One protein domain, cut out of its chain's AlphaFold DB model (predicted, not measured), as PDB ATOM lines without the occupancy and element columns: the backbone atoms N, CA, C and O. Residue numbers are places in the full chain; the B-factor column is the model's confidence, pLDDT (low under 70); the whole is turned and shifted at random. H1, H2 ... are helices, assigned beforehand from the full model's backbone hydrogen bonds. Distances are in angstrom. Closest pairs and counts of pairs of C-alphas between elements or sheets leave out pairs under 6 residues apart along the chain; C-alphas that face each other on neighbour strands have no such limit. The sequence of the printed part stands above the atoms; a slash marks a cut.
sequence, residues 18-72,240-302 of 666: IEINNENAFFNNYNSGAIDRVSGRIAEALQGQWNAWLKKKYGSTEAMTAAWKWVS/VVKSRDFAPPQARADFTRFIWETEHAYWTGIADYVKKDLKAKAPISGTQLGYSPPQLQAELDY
ATOM      1  N   ILE A  18     143.204  99.979 135.710       95.94
ATOM      2  CA  ILE A  18     144.410 100.677 136.159       95.94
ATOM      3  C   ILE A  18     144.032 101.552 137.354       95.94
ATOM      4  O   ILE A  18     143.202 102.441 137.219       95.94
ATOM      5  N   GLU A  19     144.677 101.344 138.496       95.94
ATOM      6  CA  GLU A  19     144.650 102.293 139.612       95.94
ATOM      7  C   GLU A  19     145.985 103.046 139.629       95.94
ATOM      8  O   GLU A  19     147.050 102.428 139.534       95.94
ATOM      9  N   ILE A  20     145.950 104.379 139.703       97.25
ATOM     10  CA  ILE A  20     147.174 105.193 139.705       97.25
ATOM     11  C   ILE A  20     147.985 104.945 140.981       97.25
ATOM     12  O   ILE A  20     149.205 104.778 140.911       97.25
ATOM     13  N   ASN A  21     147.333 104.951 142.146       95.44
ATOM     14  CA  ASN A  21     147.993 104.771 143.432       95.44
ATOM     15  C   ASN A  21     147.043 104.137 144.459       95.44
ATOM     16  O   ASN A  21     146.050 104.747 144.853       95.44
ATOM     17  N   ASN A  22     147.394 102.949 144.949       94.25
ATOM     18  CA  ASN A  22     146.609 102.285 145.984       94.25
ATOM     19  C   ASN A  22     146.754 103.021 147.327       94.25
ATOM     20  O   ASN A  22     147.873 103.252 147.792       94.25
ATOM     21  N   GLU A  23     145.622 103.367 147.946       93.25
ATOM     22  CA  GLU A  23     145.529 103.902 149.315       93.25
ATOM     23  C   GLU A  23     146.533 105.018 149.649       93.25
ATOM     24  O   GLU A  23     147.168 105.049 150.712       93.25
ATOM     25  N   ASN A  24     146.712 105.970 148.733       95.06
ATOM     26  CA  ASN A  24     147.699 107.018 148.933       95.06
ATOM     27  C   ASN A  24     147.378 108.293 148.149       95.06
ATOM     28  O   ASN A  24     147.256 108.295 146.929       95.06
ATOM     29  N   ALA A  25     147.294 109.403 148.882       96.56
ATOM     30  CA  ALA A  25     146.967 110.726 148.366       96.56
ATOM     31  C   ALA A  25     147.543 111.818 149.282       96.56
ATOM     32  O   ALA A  25     147.825 111.584 150.465       96.56
ATOM     33  N   PHE A  26     147.723 113.024 148.754       96.12
ATOM     34  CA  PHE A  26     148.307 114.154 149.470       96.12
ATOM     35  C   PHE A  26     147.408 114.624 150.629       96.12
ATOM     36  O   PHE A  26     147.905 114.791 151.742       96.12
ATOM     37  N   PHE A  27     146.093 114.745 150.440       95.94
ATOM     38  CA  PHE A  27     145.137 115.110 151.488       95.94
ATOM     39  C   PHE A  27     145.176 114.139 152.667       95.94
ATOM     40  O   PHE A  27     145.270 114.579 153.816       95.94
ATOM     41  N   ASN A  28     145.163 112.828 152.411       94.81
ATOM     42  CA  ASN A  28     145.258 111.827 153.475       94.81
ATOM     43  C   ASN A  28     146.584 111.926 154.252       94.81
ATOM     44  O   ASN A  28     146.610 111.930 155.488       94.81
ATOM     45  N   ASN A  29     147.705 112.077 153.541       95.19
ATOM     46  CA  ASN A  29     149.015 112.256 154.172       95.19
ATOM     47  C   ASN A  29     149.122 113.584 154.938       95.19
ATOM     48  O   ASN A  29     149.770 113.649 155.985       95.19
ATOM     49  N   TYR A  30     148.485 114.648 154.449       95.00
ATOM     50  CA  TYR A  30     148.432 115.934 155.133       95.00
ATOM     51  C   TYR A  30     147.634 115.829 156.433       95.00
ATOM     52  O   TYR A  30     148.137 116.178 157.498       95.00
ATOM     53  N   ASN A  31     146.430 115.259 156.380       91.38
ATOM     54  CA  ASN A  31     145.545 115.142 157.539       91.38
ATOM     55  C   ASN A  31     146.088 114.189 158.618       91.38
ATOM     56  O   ASN A  31     145.882 114.430 159.809       91.38
ATOM     57  N   SER A  32     146.834 113.150 158.229       88.81
ATOM     58  CA  SER A  32     147.548 112.262 159.164       88.81
ATOM     59  C   SER A  32     148.838 112.874 159.745       88.81
ATOM     60  O   SER A  32     149.473 112.282 160.626       88.81
ATOM     61  N   GLY A  33     149.241 114.063 159.278       90.31
ATOM     62  CA  GLY A  33     150.462 114.754 159.692       90.31
ATOM     63  C   GLY A  33     151.746 114.120 159.152       90.31
ATOM     64  O   GLY A  33     152.825 114.388 159.679       90.31
ATOM     65  N   ALA A  34     151.665 113.252 158.137       92.19
ATOM     66  CA  ALA A  34     152.845 112.695 157.475       92.19
ATOM     67  C   ALA A  34     153.645 113.784 156.748       92.19
ATOM     68  O   ALA A  34     154.873 113.803 156.833       92.19
ATOM     69  N   ILE A  35     152.947 114.739 156.127       93.56
ATOM     70  CA  ILE A  35     153.557 115.892 155.449       93.56
ATOM     71  C   ILE A  35     154.311 116.797 156.429       93.56
ATOM     72  O   ILE A  35     155.368 117.317 156.099       93.56
ATOM     73  N   ASP A  36     153.859 116.920 157.676       91.44
ATOM     74  CA  ASP A  36     154.546 117.749 158.677       91.44
ATOM     75  C   ASP A  36     155.944 117.210 159.041       91.44
ATOM     76  O   ASP A  36     156.742 117.921 159.652       91.44
ATOM     77  N   ARG A  37     156.234 115.946 158.694       90.12
ATOM     78  CA  ARG A  37     157.484 115.243 159.011       90.12
ATOM     79  C   ARG A  37     158.443 115.128 157.825       90.12
ATOM     80  O   ARG A  37     159.544 114.608 158.016       90.12
ATOM     81  N   VAL A  38     158.063 115.566 156.619       91.44
ATOM     82  CA  VAL A  38     159.009 115.561 155.492       91.44
ATOM     83  C   VAL A  38     160.140 116.560 155.737       91.44
ATOM     84  O   VAL A  38     159.942 117.617 156.329       91.44
ATOM     85  N   SER A  39     161.351 116.213 155.299       93.25
ATOM     86  CA  SER A  39     162.562 117.012 155.516       93.25
ATOM     87  C   SER A  39     163.503 116.958 154.309       93.25
ATOM     88  O   SER A  39     163.271 116.219 153.345       93.25
ATOM     89  N   GLY A  40     164.554 117.782 154.341       95.12
ATOM     90  CA  GLY A  40     165.542 117.887 153.267       95.12
ATOM     91  C   GLY A  40     164.914 118.278 151.929       95.12
ATOM     92  O   GLY A  40     163.967 119.062 151.875       95.12
ATOM     93  N   ARG A  41     165.407 117.675 150.844       95.19
ATOM     94  CA  ARG A  41     165.021 118.027 149.466       95.19
ATOM     95  C   ARG A  41     163.520 117.914 149.183       95.19
ATOM     96  O   ARG A  41     163.004 118.661 148.360       95.19
ATOM     97  N   ILE A  42     162.814 116.992 149.842       94.25
ATOM     98  CA  ILE A  42     161.363 116.822 149.650       94.25
ATOM     99  C   ILE A  42     160.610 118.014 150.252       94.25
ATOM    100  O   ILE A  42     159.720 118.564 149.607       94.25
ATOM    101  N   ALA A  43     160.990 118.441 151.460       94.50
ATOM    102  CA  ALA A  43     160.401 119.613 152.099       94.50
ATOM    103  C   ALA A  43     160.702 120.897 151.309       94.50
ATOM    104  O   ALA A  43     159.798 121.698 151.086       94.50
ATOM    105  N   GLU A  44     161.938 121.052 150.822       95.56
ATOM    106  CA  GLU A  44     162.346 122.177 149.969       95.56
ATOM    107  C   GLU A  44     161.529 122.232 148.669       95.56
ATOM    108  O   GLU A  44     161.011 123.287 148.305       95.56
ATOM    109  N   ALA A  45     161.349 121.094 147.989       96.38
ATOM    110  CA  ALA A  45     160.562 121.019 146.760       96.38
ATOM    111  C   ALA A  45     159.075 121.326 146.995       96.38
ATOM    112  O   ALA A  45     158.447 122.006 146.180       96.38
ATOM    113  N   LEU A  46     158.503 120.847 148.105       96.75
ATOM    114  CA  LEU A  46     157.119 121.144 148.474       96.75
ATOM    115  C   LEU A  46     156.937 122.633 148.793       96.75
ATOM    116  O   LEU A  46     156.009 123.266 148.287       96.75
ATOM    117  N   GLN A  47     157.840 123.210 149.588       96.69
ATOM    118  CA  GLN A  47     157.818 124.636 149.898       96.69
ATOM    119  C   GLN A  47     157.987 125.485 148.633       96.69
ATOM    120  O   GLN A  47     157.281 126.480 148.471       96.69
ATOM    121  N   GLY A  48     158.859 125.077 147.709       97.81
ATOM    122  CA  GLY A  48     159.030 125.743 146.418       97.81
ATOM    123  C   GLY A  48     157.743 125.765 145.588       97.81
ATOM    124  O   GLY A  48     157.349 126.823 145.101       97.81
ATOM    125  N   GLN A  49     157.045 124.629 145.479       98.00
ATOM    126  CA  GLN A  49     155.758 124.538 144.773       98.00
ATOM    127  C   GLN A  49     154.674 125.398 145.431       98.00
ATOM    128  O   GLN A  49     153.955 126.123 144.743       98.00
ATOM    129  N   TRP A  50     154.608 125.386 146.762       98.12
ATOM    130  CA  TRP A  50     153.699 126.234 147.529       98.12
ATOM    131  C   TRP A  50     153.955 127.730 147.287       98.12
ATOM    132  O   TRP A  50     153.029 128.485 146.993       98.12
ATOM    133  N   ASN A  51     155.215 128.169 147.329       98.44
ATOM    134  CA  ASN A  51     155.574 129.568 147.075       98.44
ATOM    135  C   ASN A  51     155.306 129.982 145.622       98.44
ATOM    136  O   ASN A  51     154.865 131.104 145.376       98.44
ATOM    137  N   ALA A  52     155.521 129.084 144.657       98.44
ATOM    138  CA  ALA A  52     155.165 129.330 143.262       98.44
ATOM    139  C   ALA A  52     153.649 129.518 143.090       98.44
ATOM    140  O   ALA A  52     153.215 130.428 142.376       98.44
ATOM    141  N   TRP A  53     152.842 128.711 143.786       98.56
ATOM    142  CA  TRP A  53     151.388 128.855 143.803       98.56
ATOM    143  C   TRP A  53     150.953 130.191 144.420       98.56
ATOM    144  O   TRP A  53     150.170 130.924 143.813       98.56
ATOM    145  N   LEU A  54     151.528 130.573 145.566       98.31
ATOM    146  CA  LEU A  54     151.261 131.866 146.203       98.31
ATOM    147  C   LEU A  54     151.630 133.040 145.298       98.31
ATOM    148  O   LEU A  54     150.851 133.984 145.167       98.31
ATOM    149  N   LYS A  55     152.783 132.966 144.622       98.31
ATOM    150  CA  LYS A  55     153.212 133.977 143.651       98.31
ATOM    151  C   LYS A  55     152.210 134.117 142.508       98.31
ATOM    152  O   LYS A  55     151.888 135.239 142.131       98.31
ATOM    153  N   LYS A  56     151.691 133.003 141.981       98.25
ATOM    154  CA  LYS A  56     150.654 133.013 140.937       98.25
ATOM    155  C   LYS A  56     149.348 133.638 141.440       98.25
ATOM    156  O   LYS A  56     148.716 134.375 140.692       98.25
ATOM    157  N   LYS A  57     148.946 133.349 142.682       97.81
ATOM    158  CA  LYS A  57     147.682 133.829 143.259       97.81
ATOM    159  C   LYS A  57     147.712 135.307 143.654       97.81
ATOM    160  O   LYS A  57     146.758 136.023 143.369       97.81
ATOM    161  N   TYR A  58     148.771 135.747 144.330       97.75
ATOM    162  CA  TYR A  58     148.833 137.067 144.967       97.75
ATOM    163  C   TYR A  58     149.795 138.046 144.297       97.75
ATOM    164  O   TYR A  58     149.646 139.251 144.467       97.75
ATOM    165  N   GLY A  59     150.789 137.565 143.551       97.19
ATOM    166  CA  GLY A  59     151.809 138.405 142.922       97.19
ATOM    167  C   GLY A  59     152.881 138.932 143.883       97.19
ATOM    168  O   GLY A  59     154.060 138.843 143.542       97.19
ATOM    169  N   SER A  60     152.506 139.433 145.070       96.38
ATOM    170  CA  SER A  60     153.437 139.999 146.063       96.38
ATOM    171  C   SER A  60     153.087 139.678 147.523       96.38
ATOM    172  O   SER A  60     151.945 139.339 147.857       96.38
ATOM    173  N   THR A  61     154.081 139.810 148.407       94.69
ATOM    174  CA  THR A  61     153.933 139.608 149.860       94.69
ATOM    175  C   THR A  61     152.905 140.557 150.479       94.69
ATOM    176  O   THR A  61     152.158 140.154 151.373       94.69
ATOM    177  N   GLU A  62     152.816 141.799 150.000       92.94
ATOM    178  CA  GLU A  62     151.848 142.786 150.493       92.94
ATOM    179  C   GLU A  62     150.410 142.336 150.211       92.94
ATOM    180  O   GLU A  62     149.572 142.344 151.115       92.94
ATOM    181  N   ALA A  63     150.133 141.874 148.985       95.31
ATOM    182  CA  ALA A  63     148.811 141.383 148.599       95.31
ATOM    183  C   ALA A  63     148.413 140.121 149.385       95.31
ATOM    184  O   ALA A  63     147.276 140.018 149.853       95.31
ATOM    185  N   MET A  64     149.355 139.191 149.585       94.75
ATOM    186  CA  MET A  64     149.142 137.995 150.409       94.75
ATOM    187  C   MET A  64     148.823 138.366 151.862       94.75
ATOM    188  O   MET A  64     147.836 137.891 152.416       94.75
ATOM    189  N   THR A  65     149.621 139.247 152.470       90.38
ATOM    190  CA  THR A  65     149.445 139.665 153.870       90.38
ATOM    191  C   THR A  65     148.098 140.364 154.071       90.38
ATOM    192  O   THR A  65     147.382 140.067 155.031       90.38
ATOM    193  N   ALA A  66     147.703 141.228 153.129       91.00
ATOM    194  CA  ALA A  66     146.400 141.887 153.143       91.00
ATOM    195  C   ALA A  66     145.236 140.885 153.035       91.00
ATOM    196  O   ALA A  66     144.258 140.995 153.775       91.00
ATOM    197  N   ALA A  67     145.350 139.882 152.157       92.69
ATOM    198  CA  ALA A  67     144.333 138.845 152.000       92.69
ATOM    199  C   ALA A  67     144.230 137.934 153.231       92.69
ATOM    200  O   ALA A  67     143.131 137.559 153.638       92.69
ATOM    201  N   TRP A  68     145.366 137.593 153.842       90.31
ATOM    202  CA  TRP A  68     145.405 136.731 155.020       90.31
ATOM    203  C   TRP A  68     144.944 137.426 156.296       90.31
ATOM    204  O   TRP A  68     144.627 136.735 157.266       90.31
ATOM    205  N   LYS A  69     144.878 138.768 156.289       82.38
ATOM    206  CA  LYS A  69     144.517 139.605 157.445       82.38
ATOM    207  C   LYS A  69     145.300 139.207 158.698       82.38
ATOM    208  O   LYS A  69     144.758 139.178 159.800       82.38
ATOM    209  N   TRP A  70     146.567 138.843 158.514       72.94
ATOM    210  CA  TRP A  70     147.400 138.300 159.576       72.94
ATOM    211  C   TRP A  70     148.456 139.299 160.019       72.94
ATOM    212  O   TRP A  70     149.171 139.874 159.200       72.94
ATOM    213  N   VAL A  71     148.585 139.429 161.335       67.25
ATOM    214  CA  VAL A  71     149.720 140.054 162.005       67.25
ATOM    215  C   VAL A  71     150.159 139.074 163.084       67.25
ATOM    216  O   VAL A  71     149.320 138.589 163.841       67.25
ATOM    217  N   SER A  72     151.454 138.757 163.144       71.12
ATOM    218  CA  SER A  72     151.997 137.941 164.232       71.12
ATOM    219  C   SER A  72     151.717 138.637 165.565       71.12
ATOM    220  O   SER A  72     152.127 139.781 165.764       71.12
ATOM    221  N   VAL A 240     155.384 126.074 154.514       95.19
ATOM    222  CA  VAL A 240     154.255 125.157 154.323       95.19
ATOM    223  C   VAL A 240     153.350 125.196 155.558       95.19
ATOM    224  O   VAL A 240     153.829 125.179 156.694       95.19
ATOM    225  N   VAL A 241     152.030 125.217 155.351       93.88
ATOM    226  CA  VAL A 241     151.055 125.199 156.449       93.88
ATOM    227  C   VAL A 241     150.978 123.789 157.037       93.88
ATOM    228  O   VAL A 241     150.290 122.932 156.490       93.88
ATOM    229  N   LYS A 242     151.636 123.541 158.174       91.12
ATOM    230  CA  LYS A 242     151.567 122.233 158.847       91.12
ATOM    231  C   LYS A 242     150.159 121.898 159.310       91.12
ATOM    232  O   LYS A 242     149.402 122.781 159.716       91.12
ATOM    233  N   SER A 243     149.812 120.617 159.299       87.81
ATOM    234  CA  SER A 243     148.479 120.133 159.641       87.81
ATOM    235  C   SER A 243     148.068 120.548 161.055       87.81
ATOM    236  O   SER A 243     146.936 120.968 161.252       87.81
ATOM    237  N   ARG A 244     148.954 120.494 162.055       80.50
ATOM    238  CA  ARG A 244     148.602 120.752 163.469       80.50
ATOM    239  C   ARG A 244     148.927 122.165 163.960       80.50
ATOM    240  O   ARG A 244     148.323 122.593 164.938       80.50
ATOM    241  N   ASP A 245     149.840 122.871 163.298       84.31
ATOM    242  CA  ASP A 245     150.269 124.206 163.731       84.31
ATOM    243  C   ASP A 245     149.178 125.242 163.459       84.31
ATOM    244  O   ASP A 245     148.342 125.068 162.571       84.31
ATOM    245  N   PHE A 246     149.211 126.356 164.183       84.75
ATOM    246  CA  PHE A 246     148.342 127.483 163.884       84.75
ATOM    247  C   PHE A 246     148.723 128.145 162.557       84.75
ATOM    248  O   PHE A 246     149.895 128.415 162.278       84.75
ATOM    249  N   ALA A 247     147.704 128.462 161.761       87.12
ATOM    250  CA  ALA A 247     147.835 129.290 160.573       87.12
ATOM    251  C   ALA A 247     146.623 130.218 160.464       87.12
ATOM    252  O   ALA A 247     145.529 129.812 160.872       87.12
ATOM    253  N   PRO A 248     146.784 131.410 159.865       86.56
ATOM    254  CA  PRO A 248     145.656 132.268 159.521       86.56
ATOM    255  C   PRO A 248     144.575 131.481 158.761       86.56
ATOM    256  O   PRO A 248     144.928 130.651 157.915       86.56
ATOM    257  N   PRO A 249     143.272 131.728 158.995       87.81
ATOM    258  CA  PRO A 249     142.202 130.979 158.334       87.81
ATOM    259  C   PRO A 249     142.317 130.975 156.806       87.81
ATOM    260  O   PRO A 249     142.184 129.925 156.180       87.81
ATOM    261  N   GLN A 250     142.650 132.122 156.207       92.75
ATOM    262  CA  GLN A 250     142.851 132.214 154.762       92.75
ATOM    263  C   GLN A 250     144.099 131.452 154.297       92.75
ATOM    264  O   GLN A 250     144.037 130.786 153.271       92.75
ATOM    265  N   ALA A 251     145.199 131.470 155.061       93.44
ATOM    266  CA  ALA A 251     146.391 130.678 154.747       93.44
ATOM    267  C   ALA A 251     146.081 129.174 154.757       93.44
ATOM    268  O   ALA A 251     146.542 128.434 153.889       93.44
ATOM    269  N   ARG A 252     145.255 128.718 155.712       93.06
ATOM    270  CA  ARG A 252     144.757 127.337 155.748       93.06
ATOM    271  C   ARG A 252     143.937 127.017 154.506       93.06
ATOM    272  O   ARG A 252     144.216 126.018 153.856       93.06
ATOM    273  N   ALA A 253     142.961 127.863 154.182       96.19
ATOM    274  CA  ALA A 253     142.112 127.686 153.011       96.19
ATOM    275  C   ALA A 253     142.933 127.661 151.713       96.19
ATOM    276  O   ALA A 253     142.713 126.815 150.853       96.19
ATOM    277  N   ASP A 254     143.926 128.537 151.594       97.56
ATOM    278  CA  ASP A 254     144.828 128.582 150.451       97.56
ATOM    279  C   ASP A 254     145.702 127.339 150.349       97.56
ATOM    280  O   ASP A 254     145.844 126.790 149.261       97.56
ATOM    281  N   PHE A 255     146.244 126.847 151.463       97.56
ATOM    282  CA  PHE A 255     147.035 125.623 151.443       97.56
ATOM    283  C   PHE A 255     146.177 124.394 151.121       97.56
ATOM    284  O   PHE A 255     146.591 123.542 150.340       97.56
ATOM    285  N   THR A 256     144.944 124.328 151.632       97.62
ATOM    286  CA  THR A 256     143.957 123.317 151.223       97.62
ATOM    287  C   THR A 256     143.652 123.413 149.725       97.62
ATOM    288  O   THR A 256     143.587 122.381 149.058       97.62
ATOM    289  N   ARG A 257     143.516 124.624 149.162       98.12
ATOM    290  CA  ARG A 257     143.320 124.824 147.715       98.12
ATOM    291  C   ARG A 257     144.549 124.405 146.909       98.12
ATOM    292  O   ARG A 257     144.396 123.768 145.875       98.12
ATOM    293  N   PHE A 258     145.750 124.703 147.394       98.56
ATOM    294  CA  PHE A 258     146.996 124.246 146.788       98.56
ATOM    295  C   PHE A 258     147.085 122.715 146.759       98.56
ATOM    296  O   PHE A 258     147.407 122.158 145.711       98.56
ATOM    297  N   ILE A 259     146.751 122.022 147.859       98.25
ATOM    298  CA  ILE A 259     146.695 120.551 147.877       98.25
ATOM    299  C   ILE A 259     145.666 120.047 146.859       98.25
ATOM    300  O   ILE A 259     145.991 119.161 146.075       98.25
ATOM    301  N   TRP A 260     144.464 120.637 146.827       98.12
ATOM    302  CA  TRP A 260     143.414 120.285 145.865       98.12
ATOM    303  C   TRP A 260     143.895 120.379 144.419       98.12
ATOM    304  O   TRP A 260     143.792 119.415 143.670       98.12
ATOM    305  N   GLU A 261     144.446 121.527 144.028       98.31
ATOM    306  CA  GLU A 261     144.923 121.753 142.661       98.31
ATOM    307  C   GLU A 261     146.116 120.851 142.312       98.31
ATOM    308  O   GLU A 261     146.225 120.392 141.175       98.31
ATOM    309  N   THR A 262     146.982 120.561 143.288       98.00
ATOM    310  CA  THR A 262     148.124 119.654 143.112       98.00
ATOM    311  C   THR A 262     147.666 118.212 142.904       98.00
ATOM    312  O   THR A 262     148.151 117.549 141.990       98.00
ATOM    313  N   GLU A 263     146.718 117.722 143.708       97.12
ATOM    314  CA  GLU A 263     146.133 116.392 143.509       97.12
ATOM    315  C   GLU A 263     145.370 116.294 142.195       97.12
ATOM    316  O   GLU A 263     145.589 115.347 141.447       97.12
ATOM    317  N   HIS A 264     144.525 117.278 141.883       98.06
ATOM    318  CA  HIS A 264     143.802 117.333 140.615       98.06
ATOM    319  C   HIS A 264     144.768 117.211 139.428       98.06
ATOM    320  O   HIS A 264     144.575 116.360 138.560       98.06
ATOM    321  N   ALA A 265     145.849 118.000 139.419       98.25
ATOM    322  CA  ALA A 265     146.863 117.942 138.368       98.25
ATOM    323  C   ALA A 265     147.610 116.597 138.328       98.25
ATOM    324  O   ALA A 265     147.939 116.116 137.246       98.25
ATOM    325  N   TYR A 266     147.874 115.979 139.484       97.94
ATOM    326  CA  TYR A 266     148.513 114.664 139.563       97.94
ATOM    327  C   TYR A 266     147.622 113.563 138.969       97.94
ATOM    328  O   TYR A 266     148.067 112.824 138.090       97.94
ATOM    329  N   TRP A 267     146.361 113.485 139.402       98.31
ATOM    330  CA  TRP A 267     145.419 112.458 138.955       98.31
ATOM    331  C   TRP A 267     145.095 112.594 137.470       98.31
ATOM    332  O   TRP A 267     145.311 111.656 136.702       98.31
ATOM    333  N   THR A 268     144.632 113.774 137.050       98.25
ATOM    334  CA  THR A 268     144.245 114.020 135.653       98.25
ATOM    335  C   THR A 268     145.450 113.985 134.719       98.25
ATOM    336  O   THR A 268     145.346 113.447 133.622       98.25
ATOM    337  N   GLY A 269     146.620 114.462 135.161       98.38
ATOM    338  CA  GLY A 269     147.852 114.427 134.374       98.38
ATOM    339  C   GLY A 269     148.352 113.008 134.098       98.38
ATOM    340  O   GLY A 269     148.705 112.693 132.960       98.38
ATOM    341  N   ILE A 270     148.352 112.123 135.105       98.25
ATOM    342  CA  ILE A 270     148.718 110.711 134.900       98.25
ATOM    343  C   ILE A 270     147.668 110.005 134.045       98.25
ATOM    344  O   ILE A 270     148.034 109.275 133.121       98.25
ATOM    345  N   ALA A 271     146.381 110.234 134.316       98.12
ATOM    346  CA  ALA A 271     145.307 109.637 133.532       98.12
ATOM    347  C   ALA A 271     145.390 110.042 132.056       98.12
ATOM    348  O   ALA A 271     145.346 109.181 131.175       98.12
ATOM    349  N   ASP A 272     145.613 111.325 131.778       98.12
ATOM    350  CA  ASP A 272     145.802 111.838 130.428       98.12
ATOM    351  C   ASP A 272     147.015 111.214 129.747       98.12
ATOM    352  O   ASP A 272     146.890 110.749 128.617       98.12
ATOM    353  N   TYR A 273     148.161 111.119 130.419       98.19
ATOM    354  CA  TYR A 273     149.335 110.461 129.846       98.19
ATOM    355  C   TYR A 273     149.050 108.986 129.503       98.19
ATOM    356  O   TYR A 273     149.326 108.521 128.393       98.19
ATOM    357  N   VAL A 274     148.423 108.239 130.416       96.75
ATOM    358  CA  VAL A 274     148.091 106.817 130.218       96.75
ATOM    359  C   VAL A 274     147.080 106.618 129.079       96.75
ATOM    360  O   VAL A 274     147.244 105.725 128.243       96.75
ATOM    361  N   LYS A 275     146.038 107.451 129.002       96.69
ATOM    362  CA  LYS A 275     144.953 107.297 128.020       96.69
ATOM    363  C   LYS A 275     145.287 107.944 126.673       96.69
ATOM    364  O   LYS A 275     144.997 107.367 125.626       96.69
ATOM    365  N   LYS A 276     145.888 109.135 126.665       97.31
ATOM    366  CA  LYS A 276     146.136 109.935 125.455       97.31
ATOM    367  C   LYS A 276     147.506 109.674 124.846       97.31
ATOM    368  O   LYS A 276     147.565 109.614 123.622       97.31
ATOM    369  N   ASP A 277     148.557 109.459 125.630       97.62
ATOM    370  CA  ASP A 277     149.902 109.249 125.077       97.62
ATOM    371  C   ASP A 277     150.217 107.760 124.927       97.62
ATOM    372  O   ASP A 277     150.593 107.315 123.842       97.62
ATOM    373  N   LEU A 278     149.970 106.962 125.972       96.31
ATOM    374  CA  LEU A 278     150.179 105.508 125.933       96.31
ATOM    375  C   LEU A 278     149.027 104.736 125.270       96.31
ATOM    376  O   LEU A 278     149.198 103.564 124.937       96.31
ATOM    377  N   LYS A 279     147.870 105.378 125.054       96.25
ATOM    378  CA  LYS A 279     146.683 104.789 124.401       96.25
ATOM    379  C   LYS A 279     146.116 103.556 125.121       96.25
ATOM    380  O   LYS A 279     145.533 102.685 124.475       96.25
ATOM    381  N   ALA A 280     146.267 103.469 126.446       96.00
ATOM    382  CA  ALA A 280     145.694 102.373 127.224       96.00
ATOM    383  C   ALA A 280     144.158 102.356 127.122       96.00
ATOM    384  O   ALA A 280     143.503 103.396 127.231       96.00
ATOM    385  N   LYS A 281     143.583 101.163 126.935       94.00
ATOM    386  CA  LYS A 281     142.128 100.976 126.777       94.00
ATOM    387  C   LYS A 281     141.401 100.712 128.093       94.00
ATOM    388  O   LYS A 281     140.216 101.016 128.190       94.00
ATOM    389  N   ALA A 282     142.104 100.164 129.083       95.62
ATOM    390  CA  ALA A 282     141.542  99.862 130.393       95.62
ATOM    391  C   ALA A 282     140.985 101.133 131.076       95.62
ATOM    392  O   ALA A 282     141.513 102.232 130.842       95.62
ATOM    393  N   PRO A 283     139.915 101.008 131.881       96.56
ATOM    394  CA  PRO A 283     139.431 102.095 132.717       96.56
ATOM    395  C   PRO A 283     140.472 102.454 133.784       96.56
ATOM    396  O   PRO A 283     141.204 101.577 134.257       96.56
ATOM    397  N   ILE A 284     140.532 103.735 134.149       97.50
ATOM    398  CA  ILE A 284     141.462 104.256 135.155       97.50
ATOM    399  C   ILE A 284     140.750 104.878 136.362       97.50
ATOM    400  O   ILE A 284     139.830 105.680 136.198       97.50
ATOM    401  N   SER A 285     141.216 104.537 137.564       97.56
ATOM    402  CA  SER A 285     140.905 105.217 138.826       97.56
ATOM    403  C   SER A 285     142.177 105.804 139.449       97.56
ATOM    404  O   SER A 285     143.299 105.496 139.039       97.56
ATOM    405  N   GLY A 286     142.010 106.698 140.422       97.50
ATOM    406  CA  GLY A 286     143.122 107.365 141.096       97.50
ATOM    407  C   GLY A 286     143.566 106.580 142.318       97.50
ATOM    408  O   GLY A 286     144.623 105.954 142.299       97.50
ATOM    409  N   THR A 287     142.740 106.638 143.359       97.56
ATOM    410  CA  THR A 287     142.839 105.885 144.615       97.56
ATOM    411  C   THR A 287     141.432 105.639 145.169       97.56
ATOM    412  O   THR A 287     140.483 106.337 144.795       97.56
ATOM    413  N   GLN A 288     141.283 104.699 146.099       96.44
ATOM    414  CA  GLN A 288     140.017 104.488 146.795       96.44
ATOM    415  C   GLN A 288     139.482 105.725 147.559       96.44
ATOM    416  O   GLN A 288     140.224 106.578 148.071       96.44
ATOM    417  N   LEU A 289     138.154 105.816 147.662       97.00
ATOM    418  CA  LEU A 289     137.452 106.875 148.384       97.00
ATOM    419  C   LEU A 289     137.934 106.998 149.837       97.00
ATOM    420  O   LEU A 289     138.232 106.025 150.523       97.00
ATOM    421  N   GLY A 290     137.985 108.238 150.326       94.38
ATOM    422  CA  GLY A 290     138.465 108.568 151.671       94.38
ATOM    423  C   GLY A 290     139.954 108.908 151.749       94.38
ATOM    424  O   GLY A 290     140.356 109.556 152.716       94.38
ATOM    425  N   TYR A 291     140.744 108.583 150.722       96.62
ATOM    426  CA  TYR A 291     142.135 109.035 150.615       96.62
ATOM    427  C   TYR A 291     142.258 110.386 149.901       96.62
ATOM    428  O   TYR A 291     143.002 111.263 150.346       96.62
ATOM    429  N   SER A 292     141.482 110.581 148.838       96.88
ATOM    430  CA  SER A 292     141.387 111.822 148.062       96.88
ATOM    431  C   SER A 292     139.919 112.277 147.986       96.88
ATOM    432  O   SER A 292     139.024 111.436 148.145       96.88
ATOM    433  N   PRO A 293     139.630 113.583 147.805       97.12
ATOM    434  CA  PRO A 293     138.268 114.073 147.642       97.12
ATOM    435  C   PRO A 293     137.487 113.315 146.556       97.12
ATOM    436  O   PRO A 293     138.019 113.104 145.462       97.12
ATOM    437  N   PRO A 294     136.221 112.940 146.817       96.81
ATOM    438  CA  PRO A 294     135.414 112.166 145.880       96.81
ATOM    439  C   PRO A 294     135.214 112.878 144.540       96.81
ATOM    440  O   PRO A 294     135.146 112.202 143.522       96.81
ATOM    441  N   GLN A 295     135.179 114.214 144.510       96.19
ATOM    442  CA  GLN A 295     135.075 114.982 143.265       96.19
ATOM    443  C   GLN A 295     136.278 114.755 142.348       96.19
ATOM    444  O   GLN A 295     136.090 114.498 141.166       96.19
ATOM    445  N   LEU A 296     137.497 114.768 142.900       97.12
ATOM    446  CA  LEU A 296     138.715 114.534 142.119       97.12
ATOM    447  C   LEU A 296     138.764 113.102 141.581       97.12
ATOM    448  O   LEU A 296     139.149 112.880 140.438       97.12
ATOM    449  N   GLN A 297     138.340 112.126 142.388       97.69
ATOM    450  CA  GLN A 297     138.252 110.733 141.937       97.69
ATOM    451  C   GLN A 297     137.152 110.548 140.883       97.69
ATOM    452  O   GLN A 297     137.313 109.770 139.947       97.69
ATOM    453  N   ALA A 298     136.057 111.302 140.988       96.94
ATOM    454  CA  ALA A 298     134.968 111.280 140.025       96.94
ATOM    455  C   ALA A 298     135.338 111.887 138.664       96.94
ATOM    456  O   ALA A 298     134.614 111.656 137.703       96.94
ATOM    457  N   GLU A 299     136.441 112.619 138.520       97.19
ATOM    458  CA  GLU A 299     136.907 113.085 137.204       97.19
ATOM    459  C   GLU A 299     137.511 111.963 136.344       97.19
ATOM    460  O   GLU A 299     137.635 112.116 135.129       97.19
ATOM    461  N   LEU A 300     137.838 110.822 136.954       98.12
ATOM    462  CA  LEU A 300     138.395 109.650 136.282       98.12
ATOM    463  C   LEU A 300     137.286 108.711 135.757       98.12
ATOM    464  O   LEU A 300     136.092 109.042 135.797       98.12
ATOM    465  N   ASP A 301     137.673 107.551 135.211       98.00
ATOM    466  CA  ASP A 301     136.734 106.643 134.533       98.00
ATOM    467  C   ASP A 301     135.760 105.979 135.525       98.00
ATOM    468  O   ASP A 301     134.599 105.744 135.185       98.00
ATOM    469  N   TYR A 302     136.214 105.688 136.749       97.88
ATOM    470  CA  TYR A 302     135.408 105.091 137.816       97.88
ATOM    471  C   TYR A 302     135.920 105.481 139.208       97.88
ATOM    472  O   TYR A 302     137.073 105.882 139.372       97.88
TER     473      TYR A 302
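AT A GLANCE: This is residues 18 to 72 and 240 to 302 of the 666 residues of the protein "CBM-cenC domain-containing protein" of Lentisphaerae bacterium (UniProt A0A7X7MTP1). One long helix, H4, is the spine of an elongated domain, and the four other helices sit at different places along it: H3 at its first residues, H2 crosswise to it a little farther on, short H1 nearer its middle, and small H5 at residues 263 to 267. Beyond the end of H4 an unnamed stretch, residues 278 to 293, folds back to H5, and on the way its residues 284 to 285 pair, parallel, with residues 18 to 19 at the start of the printed part. The printed part has 118 residues with five named helices, H1 to H5 in order along the chain, and no named strand; the class is all helix. It is only just compact, close to loose, with a radius of gyration of the C-alphas of 16.2 A, and the C-alphas span 53 by 28 by 28 A.

IN THESE COORDINATES: The printed part begins at Ile 18, with its C-alpha at (144.410, 100.677, 136.159). H1 is residues 26 to 31, six residues, 8.6 A from first to last C-alpha, and begins with C-alpha 26 at (148.307, 114.154, 149.470). H2 is residues 40 to 58, 19 residues, 26.8 A long from C-alpha 40 to C-alpha 58. H3 is residues 61 to 68, eight residues, 10.4 A long. After the cut, H4 is residues 249 to 277; with 29 residues it is the longest helix, 40.5 A from C-alpha 249 at (142.202, 130.979, 158.334) to C-alpha 277 at (149.902, 109.249, 125.077). H5 is residues 294 to 298, five residues, 5.9 A long, and ends with C-alpha 298 at (134.968, 111.280, 140.025).

HOW THE PARTS SIT: H4 is the hub and touches the four other helices, each with a part of its length alone. H1 touches residues 259 to 263 of H4, and the closest C-alphas are those of Phe 27 and Ile 259, 6.7 A apart. These two helices run opposite ways at a shallow tilt of 30 degrees. Residues 50 to 53 of H2 touch residues 255 to 258 of H4, but only just, with 3 pairs of C-alphas within 8 A; the closest are those of Trp 50 and Phe 258, 7.0 A apart. The lines of H2 and H4 are about perpendicular, at 76 degrees. H3 touches residues 249 to 251 of H4, also about perpendicular at 76 degrees, with the C-alphas of Trp 68 and Gln 250 closest at 5.2 A. H5 touches residues 263 to 267 of H4, and the C-alphas of His 264 and Leu 296 are closest at 6.0 A. H2 and H3 are close but not clearly touching: the C-alphas of Tyr 58 and Met 64 are closest at 5.5 A, and their lines are about perpendicular, at 83 degrees. H1 is apart from H2, H3 and H5, and H5 is apart from H2 and H3. In H1, H2, H3, H4 and H5 every O i to N i+4 pair of the backbone is within hydrogen-bond range.

THE WHOLE: The two C-alphas farthest apart are those of Ser 72 and Lys 281, 53.5 A, while the first and last printed C-alphas, of Ile 18 and Tyr 302, are 10.2 A apart. Residues 73 to 239 are cut out and not printed, and C-alphas 72 and 240 are 16.3 A apart across the cut, which falls in the link from H3 to H4. Of the links that are printed whole, H2 to H3 is tight with 2 residues, H1 to H2 is short with 8, and H4 to H5 is long with 16. The mean pLDDT of the printed part is 94.6, and one printed residue, Val 71, is under 70.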